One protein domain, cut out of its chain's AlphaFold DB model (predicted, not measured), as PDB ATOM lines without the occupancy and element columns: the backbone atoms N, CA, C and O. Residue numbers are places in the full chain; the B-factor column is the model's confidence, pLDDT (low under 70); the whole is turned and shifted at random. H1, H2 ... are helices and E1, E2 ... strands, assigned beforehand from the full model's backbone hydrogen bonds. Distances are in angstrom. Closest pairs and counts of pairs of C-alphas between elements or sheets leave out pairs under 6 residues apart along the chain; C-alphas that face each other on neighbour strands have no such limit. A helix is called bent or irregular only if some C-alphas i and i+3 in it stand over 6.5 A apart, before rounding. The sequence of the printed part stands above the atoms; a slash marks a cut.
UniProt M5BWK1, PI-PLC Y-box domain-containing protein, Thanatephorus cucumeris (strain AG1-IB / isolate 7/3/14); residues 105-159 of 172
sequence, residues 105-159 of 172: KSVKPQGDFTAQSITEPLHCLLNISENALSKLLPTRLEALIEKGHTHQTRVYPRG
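What this domain is: This is residues 105 to 159 of the 172 residues of the protein "PI-PLC Y-box domain-containing protein" of Thanatephorus cucumeris (strain AG1-IB / isolate 7/3/14) (UniProt M5BWK1). What does the printed part look like? It is a small sheet of three parallel strands with a bent helix, H1, that leaves the end of E2, heads away from the sheet in its first arm, turns a corner and comes back in its second arm to the start of E3, and each arm only grazes the sheet. A long loop, residues 108 to 123, links E1 to E2. What is it made of? The printed part has 55 residues with one named helix and three named strands, in the order E1, E2, H1, E3; the sheet's order is E1, E2, E3, all parallel, and the class of the domain is mixed, helices and strands. How large is its outline? It is compact and rounded, with a radius of gyration of the C-alphas of 10.5 A and spans of 27 by 25 by 17 A.

How they stand to each other: How do the strands pair? E1, residues 105 to 107, is an edge strand parallel to the inner strand E2, residues 124 to 129, at 39 degrees, with N 125 and O 105 2.8 A apart. E2 is parallel to the other edge strand, E3, residues 152 to 156, at 23 degrees, with N 128 and O 154 2.8 A apart. What joins E2 to E3? H1, residues 130 to 150, was assigned as one helix by its hydrogen bonds but is bent: C-alphas 139 and 142 are 8.6 A apart. E2, H1 and E3 form a strand-helix-strand unit, two parallel neighbour strands with a helix between, and its crossover is right-handed. How do the arms stand? H1a, residues 130 to 139, and H1b, residues 142 to 150, are close but not clearly touching, at a steep tilt of 58 degrees, opposite ways; their closest C-alphas, of Leu 137 and Leu 144, are 7.6 A apart. H1a only grazes the sheet with residues 130 to 133, and the closest C-alphas of H1a and E3, of Glu 130 and Tyr 156, are 5.8 A apart. H1b is only just on the sheet, with 5 pairs of C-alphas within 10 A, and only grazes it with residues 144 to 150. What do the helix backbones show? O i to N i+4 pairs are within hydrogen-bond range in 4 of 6 cases in H1a and 4 of 5 in H1b.

Where its parts are: Where do the strands lie? E1 begins at C-alpha 105, (74.991, 127.747, 50.578), and is 6.3 A long; E2 is 15.9 A long. E3 is 13.4 A long and ends at C-alpha 156, (85.912, 136.092, 42.007). How long are the arms? H1a is 15.4 A long and irregular, with C-alphas 135 and 138 6.9 A apart; H1b is 13.1 A long.

The domain as a whole: How far does it reach? The two C-alphas farthest apart, of Thr 119 and Gly 159, are 29.0 A apart. Which links are long, and is there a cut? E1 to E2 is a long link of 16 residues; E2 to H1 and H1 to E3 are tight. The printed part has no cut. How confident is the model? The mean pLDDT of the printed part is 93.5, and no printed residue is under 70.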
ATOM      1  N   LYS A 105      75.246 128.676  51.684       95.25
ATOM      2  CA  LYS A 105      74.991 127.747  50.578       95.25
ATOM      3  C   LYS A 105      75.410 128.391  49.264       95.25
ATOM      4  O   LYS A 105      74.795 129.347  48.806       95.25
ATOM      5  N   SER A 106      76.481 127.878  48.672       95.00
ATOM      6  CA  SER A 106      77.055 128.388  47.431       95.00
ATOM      7  C   SER A 106      76.153 128.065  46.246       95.00
ATOM      8  O   SER A 106      76.032 126.902  45.859       95.00
ATOM      9  N   VAL A 107      75.633 129.109  45.607       94.25
ATOM     10  CA  VAL A 107      74.837 129.025  44.380       94.25
ATOM     11  C   VAL A 107      75.549 129.775  43.262       94.25
ATOM     12  O   VAL A 107      76.091 130.862  43.466       94.25
ATOM     13  N   LYS A 108      75.564 129.191  42.061       92.19
ATOM     14  CA  LYS A 108      76.089 129.835  40.851       92.19
ATOM     15  C   LYS A 108      74.922 130.439  40.062       92.19
ATOM     16  O   LYS A 108      74.231 129.680  39.379       92.19
ATOM     17  N   PRO A 109      74.686 131.760  40.145       92.00
ATOM     18  CA  PRO A 109      73.619 132.396  39.384       92.00
ATOM     19  C   PRO A 109      73.831 132.232  37.874       92.00
ATOM     20  O   PRO A 109      74.969 132.245  37.397       92.00
ATOM     21  N   GLN A 110      72.733 132.092  37.130       87.88
ATOM     22  CA  GLN A 110      72.736 131.958  35.672       87.88
ATOM     23  C   GLN A 110      72.115 133.191  35.015       87.88
ATOM     24  O   GLN A 110      71.145 133.749  35.530       87.88
ATOM     25  N   GLY A 111      72.655 133.581  33.856       89.81
ATOM     26  CA  GLY A 111      72.133 134.688  33.054       89.81
ATOM     27  C   GLY A 111      72.000 135.995  33.843       89.81
ATOM     28  O   GLY A 111      72.872 136.351  34.639       89.81
ATOM     29  N   ASP A 112      70.896 136.705  33.615       92.25
ATOM     30  CA  ASP A 112      70.527 137.892  34.382       92.25
ATOM     31  C   ASP A 112      69.792 137.507  35.673       92.25
ATOM     32  O   ASP A 112      68.564 137.529  35.774       92.25
ATOM     33  N   PHE A 113      70.572 137.119  36.677       92.88
ATOM     34  CA  PHE A 113      70.057 136.723  37.987       92.88
ATOM     35  C   PHE A 113      69.476 137.886  38.796       92.88
ATOM     36  O   PHE A 113      68.838 137.660  39.823       92.88
ATOM     37  N   THR A 114      69.684 139.129  38.355       93.75
ATOM     38  CA  THR A 114      69.200 140.310  39.077       93.75
ATOM     39  C   THR A 114      67.676 140.415  39.047       93.75
ATOM     40  O   THR A 114      67.079 140.862  40.022       93.75
ATOM     41  N   ALA A 115      67.044 139.890  37.993       90.88
ATOM     42  CA  ALA A 115      65.591 139.822  37.845       90.88
ATOM     43  C   ALA A 115      64.947 138.569  38.474       90.88
ATOM     44  O   ALA A 115      63.725 138.481  38.560       90.88
ATOM     45  N   GLN A 116      65.738 137.577  38.895       91.12
ATOM     46  CA  GLN A 116      65.219 136.295  39.388       91.12
ATOM     47  C   GLN A 116      64.875 136.378  40.877       91.12
ATOM     48  O   GLN A 116      65.661 136.905  41.663       91.12
ATOM     49  N   SER A 117      63.744 135.812  41.302       89.69
ATOM     50  CA  SER A 117      63.463 135.627  42.731       89.69
ATOM     51  C   SER A 117      64.230 134.406  43.239       89.69
ATOM     52  O   SER A 117      63.902 133.273  42.897       89.69
ATOM     53  N   ILE A 118      65.293 134.641  44.009       89.81
ATOM     54  CA  ILE A 118      66.114 133.588  44.612       89.81
ATOM     55  C   ILE A 118      65.683 133.512  46.074       89.81
ATOM     56  O   ILE A 118      66.104 134.320  46.890       89.81
ATOM     57  N   THR A 119      64.761 132.608  46.383       88.06
ATOM     58  CA  THR A 119      64.248 132.407  47.751       88.06
ATOM     59  C   THR A 119      64.838 131.169  48.406       88.06
ATOM     60  O   THR A 119      64.907 131.087  49.631       88.06
ATOM     61  N   GLU A 120      65.301 130.219  47.594       89.69
ATOM     62  CA  GLU A 120      65.935 129.001  48.063       89.69
ATOM     63  C   GLU A 120      67.368 128.873  47.539       89.69
ATOM     64  O   GLU A 120      67.624 129.086  46.349       89.69
ATOM     65  N   PRO A 121      68.311 128.484  48.409       91.50
ATOM     66  CA  PRO A 121      68.136 128.265  49.847       91.50
ATOM     67  C   PRO A 121      68.120 129.584  50.647       91.50
ATOM     68  O   PRO A 121      68.695 130.570  50.207       91.50
ATOM     69  N   LEU A 122      67.553 129.581  51.864       91.31
ATOM     70  CA  LEU A 122      67.444 130.786  52.710       91.31
ATOM     71  C   LEU A 122      68.783 131.530  52.902       91.31
ATOM     72  O   LEU A 122      68.863 132.737  52.712       91.31
ATOM     73  N   HIS A 123      69.856 130.812  53.244       93.50
ATOM     74  CA  HIS A 123      71.203 131.376  53.395       93.50
ATOM     75  C   HIS A 123      72.039 131.206  52.121       93.50
ATOM     76  O   HIS A 123      73.102 130.576  52.127       93.50
ATOM     77  N   CYS A 124      71.516 131.709  51.004       93.81
ATOM     78  CA  CYS A 124      72.180 131.653  49.708       93.81
ATOM     79  C   CYS A 124      73.363 132.631  49.632       93.81
ATOM     80  O   CYS A 124      73.237 133.819  49.931       93.81
ATOM     81  N   LEU A 125      74.507 132.122  49.172       95.88
ATOM     82  CA  LEU A 125      75.688 132.894  48.810       95.88
ATOM     83  C   LEU A 125      75.898 132.780  47.296       95.88
ATOM     84  O   LEU A 125      76.249 131.716  46.775       95.88
ATOM     85  N   LEU A 126      75.699 133.890  46.587       96.44
ATOM     86  CA  LEU A 126      75.812 133.957  45.133       96.44
ATOM     87  C   LEU A 126      77.274 134.094  44.708       96.44
ATOM     88  O   LEU A 126      77.919 135.113  44.956       96.44
ATOM     89  N   ASN A 127      77.798 133.078  44.029       96.44
ATOM     90  CA  ASN A 127      79.152 133.067  43.486       96.44
ATOM     91  C   ASN A 127      79.176 133.609  42.054       96.44
ATOM     92  O   ASN A 127      78.874 132.896  41.098       96.44
ATOM     93  N   ILE A 128      79.595 134.862  41.898       95.62
ATOM     94  CA  ILE A 128      79.565 135.605  40.639       95.62
ATOM     95  C   ILE A 128      80.986 135.702  40.071       95.62
ATOM     96  O   ILE A 128      81.911 136.169  40.734       95.62
ATOM     97  N   SER A 129      81.180 135.262  38.827       94.25
ATOM     98  CA  SER A 129      82.465 135.470  38.144       94.25
ATOM     99  C   SER A 129      82.630 136.931  37.722       94.25
ATOM    100  O   SER A 129      81.650 137.574  37.349       94.25
ATOM    101  N   GLU A 130      83.868 137.424  37.683       94.56
ATOM    102  CA  GLU A 130      84.216 138.735  37.114       94.56
ATOM    103  C   GLU A 130      83.552 138.965  35.746       94.56
ATOM    104  O   GLU A 130      82.886 139.971  35.538       94.56
ATOM    105  N   ASN A 131      83.633 137.984  34.839       92.94
ATOM    106  CA  ASN A 131      83.029 138.088  33.508       92.94
ATOM    107  C   ASN A 131      81.500 138.227  33.545       92.94
ATOM    108  O   ASN A 131      80.935 138.911  32.696       92.94
ATOM    109  N   ALA A 132      80.820 137.533  34.461       93.56
ATOM    110  CA  ALA A 132      79.368 137.630  34.591       93.56
ATOM    111  C   ALA A 132      78.963 139.005  35.132       93.56
ATOM    112  O   ALA A 132      78.024 139.614  34.627       93.56
ATOM    113  N   LEU A 133      79.712 139.513  36.110       94.62
ATOM    114  CA  LEU A 133      79.435 140.803  36.722       94.62
ATOM    115  C   LEU A 133      79.673 141.963  35.748       94.62
ATOM    116  O   LEU A 133      78.782 142.789  35.569       94.62
ATOM    117  N   SER A 134      80.798 141.969  35.027       92.44
ATOM    118  CA  SER A 134      81.108 143.019  34.044       92.44
ATOM    119  C   SER A 134      80.118 143.083  32.874       92.44
ATOM    120  O   SER A 134      79.977 144.132  32.254       92.44
ATOM    121  N   LYS A 135      79.407 141.989  32.559       93.44
ATOM    122  CA  LYS A 135      78.326 142.002  31.556       93.44
ATOM    123  C   LYS A 135      77.059 142.694  32.058       93.44
ATOM    124  O   LYS A 135      76.338 143.274  31.253       93.44
ATOM    125  N   LEU A 136      76.773 142.589  33.355       94.38
ATOM    126  CA  LEU A 136      75.546 143.110  33.960       94.38
ATOM    127  C   LEU A 136      75.701 144.559  34.419       94.38
ATOM    128  O   LEU A 136      74.766 145.336  34.292       94.38
ATOM    129  N   LEU A 137      76.872 144.943  34.921       93.12
ATOM    130  CA  LEU A 137      77.095 146.270  35.498       93.12
ATOM    131  C   LEU A 137      76.701 147.458  34.609       93.12
ATOM    132  O   LEU A 137      76.064 148.367  35.141       93.12
ATOM    133  N   PRO A 138      76.985 147.473  33.289       93.88
ATOM    134  CA  PRO A 138      76.623 148.610  32.444       93.88
ATOM    135  C   PRO A 138      75.113 148.868  32.350       93.88
ATOM    136  O   PRO A 138      74.711 149.990  32.059       93.88
ATOM    137  N   THR A 139      74.276 147.847  32.562       96.06
ATOM    138  CA  THR A 139      72.821 147.916  32.323       96.06
ATOM    139  C   THR A 139      71.967 147.579  33.545       96.06
ATOM    140  O   THR A 139      70.774 147.867  33.548       96.06
ATOM    141  N   ARG A 140      72.544 146.964  34.584       96.06
ATOM    142  CA  ARG A 140      71.832 146.409  35.750       96.06
ATOM    143  C   ARG A 140      72.424 146.847  37.093       96.06
ATOM    144  O   ARG A 140      72.232 146.148  38.083       96.06
ATOM    145  N   LEU A 141      73.140 147.973  37.159       94.25
ATOM    146  CA  LEU A 141      73.783 148.437  38.399       94.25
ATOM    147  C   LEU A 141      72.807 148.528  39.585       94.25
ATOM    148  O   LEU A 141      73.079 147.958  40.636       94.25
ATOM    149  N   GLU A 142      71.661 149.186  39.411       96.25
ATOM    150  CA  GLU A 142      70.652 149.319  40.474       96.25
ATOM    151  C   GLU A 142      70.131 147.951  40.929       96.25
ATOM    152  O   GLU A 142      70.110 147.650  42.118       96.25
ATOM    153  N   ALA A 143      69.817 147.063  39.985       95.88
ATOM    154  CA  ALA A 143      69.341 145.719  40.299       95.88
ATOM    155  C   ALA A 143      70.408 144.860  41.012       95.88
ATOM    156  O   ALA A 143      70.075 144.024  41.855       95.88
ATOM    157  N   LEU A 144      71.697 145.067  40.716       95.25
ATOM    158  CA  LEU A 144      72.804 144.438  41.443       95.25
ATOM    159  C   LEU A 144      72.900 144.949  42.888       95.25
ATOM    160  O   LEU A 144      73.146 144.146  43.789       95.25
ATOM    161  N   ILE A 145      72.686 146.250  43.114       95.06
ATOM    162  CA  ILE A 145      72.650 146.851  44.457       95.06
ATOM    163  C   ILE A 145      71.491 146.255  45.264       95.06
ATOM    164  O   ILE A 145      71.715 145.732  46.356       95.06
ATOM    165  N   GLU A 146      70.286 146.215  44.692       95.31
ATOM    166  CA  GLU A 146      69.106 145.599  45.319       95.31
ATOM    167  C   GLU A 146      69.329 144.114  45.648       95.31
ATOM    168  O   GLU A 146      68.969 143.622  46.725       95.31
ATOM    169  N   LYS A 147      70.010 143.374  44.764       94.69
ATOM    170  CA  LYS A 147      70.424 142.000  45.075       94.69
ATOM    171  C   LYS A 147      71.417 141.921  46.225       94.69
ATOM    172  O   LYS A 147      71.285 141.021  47.051       94.69
ATOM    173  N   GLY A 148      72.361 142.853  46.322       92.88
ATOM    174  CA  GLY A 148      73.313 142.933  47.433       92.88
ATOM    175  C   GLY A 148      72.658 143.196  48.793       92.88
ATOM    176  O   GLY A 148      73.190 142.756  49.810       92.88
ATOM    177  N   HIS A 149      71.490 143.844  48.826       92.31
ATOM    178  CA  HIS A 149      70.728 144.051  50.065       92.31
ATOM    179  C   HIS A 149      70.069 142.778  50.599       92.31
ATOM    180  O   HIS A 149      69.849 142.654  51.802       92.31
ATOM    181  N   THR A 150      69.753 141.834  49.715       90.56
ATOM    182  CA  THR A 150      68.999 140.621  50.062       90.56
ATOM    183  C   THR A 150      69.868 139.368  50.115       90.56
ATOM    184  O   THR A 150      69.511 138.414  50.797       90.56
ATOM    185  N   HIS A 151      71.004 139.358  49.414       93.56
ATOM    186  CA  HIS A 151      71.855 138.182  49.253       93.56
ATOM    187  C   HIS A 151      73.320 138.501  49.523       93.56
ATOM    188  O   HIS A 151      73.855 139.511  49.065       93.56
ATOM    189  N   GLN A 152      74.017 137.565  50.167       93.44
ATOM    190  CA  GLN A 152      75.469 137.613  50.204       93.44
ATOM    191  C   GLN A 152      76.018 137.266  48.818       93.44
ATOM    192  O   GLN A 152      75.680 136.234  48.236       93.44
ATOM    193  N   THR A 153      76.894 138.113  48.290       94.94
ATOM    194  CA  THR A 153      77.541 137.892  46.997       94.94
ATOM    195  C   THR A 153      79.043 137.718  47.182       94.94
ATOM    196  O   THR A 153      79.679 138.365  48.014       94.94
ATOM    197  N   ARG A 154      79.631 136.813  46.402       95.81
ATOM    198  CA  ARG A 154      81.077 136.632  46.286       95.81
ATOM    199  C   ARG A 154      81.466 136.818  44.834       95.81
ATOM    200  O   ARG A 154      81.075 136.024  43.981       95.81
ATOM    201  N   VAL A 155      82.283 137.830  44.573       95.69
ATOM    202  CA  VAL A 155      82.886 138.061  43.258       95.69
ATOM    203  C   VAL A 155      84.267 137.427  43.233       95.69
ATOM    204  O   VAL A 155      85.037 137.589  44.180       95.69
ATOM    205  N   TYR A 156      84.590 136.697  42.168       95.00
ATOM    206  CA  TYR A 156      85.912 136.092  42.007       95.00
ATOM    207  C   TYR A 156      86.539 136.411  40.642       95.00
ATOM    208  O   TYR A 156      85.809 136.530  39.650       95.00
ATOM    209  N   PRO A 157      87.882 136.539  40.574       95.94
ATOM    210  CA  PRO A 157      88.576 136.836  39.327       95.94
ATOM    211  C   PRO A 157      88.345 135.747  38.275       95.94
ATOM    212  O   PRO A 157      88.226 134.562  38.595       95.94
ATOM    213  N   ARG A 158      88.326 136.135  36.999       93.44
ATOM    214  CA  ARG A 158      88.243 135.180  35.882       93.44
ATOM    215  C   ARG A 158      89.484 134.279  35.806       93.44
ATOM    216  O   ARG A 158      90.600 134.717  36.079       93.44
ATOM    217  N   GLY A 159      89.304 133.047  35.327       93.06
ATOM    218  CA  GLY A 159      90.377 132.042  35.255       93.06
ATOM    219  C   GLY A 159      91.555 132.398  34.340       93.06
ATOM    220  O   GLY A 159      92.647 131.877  34.527       93.06
TER     221      GLY A 159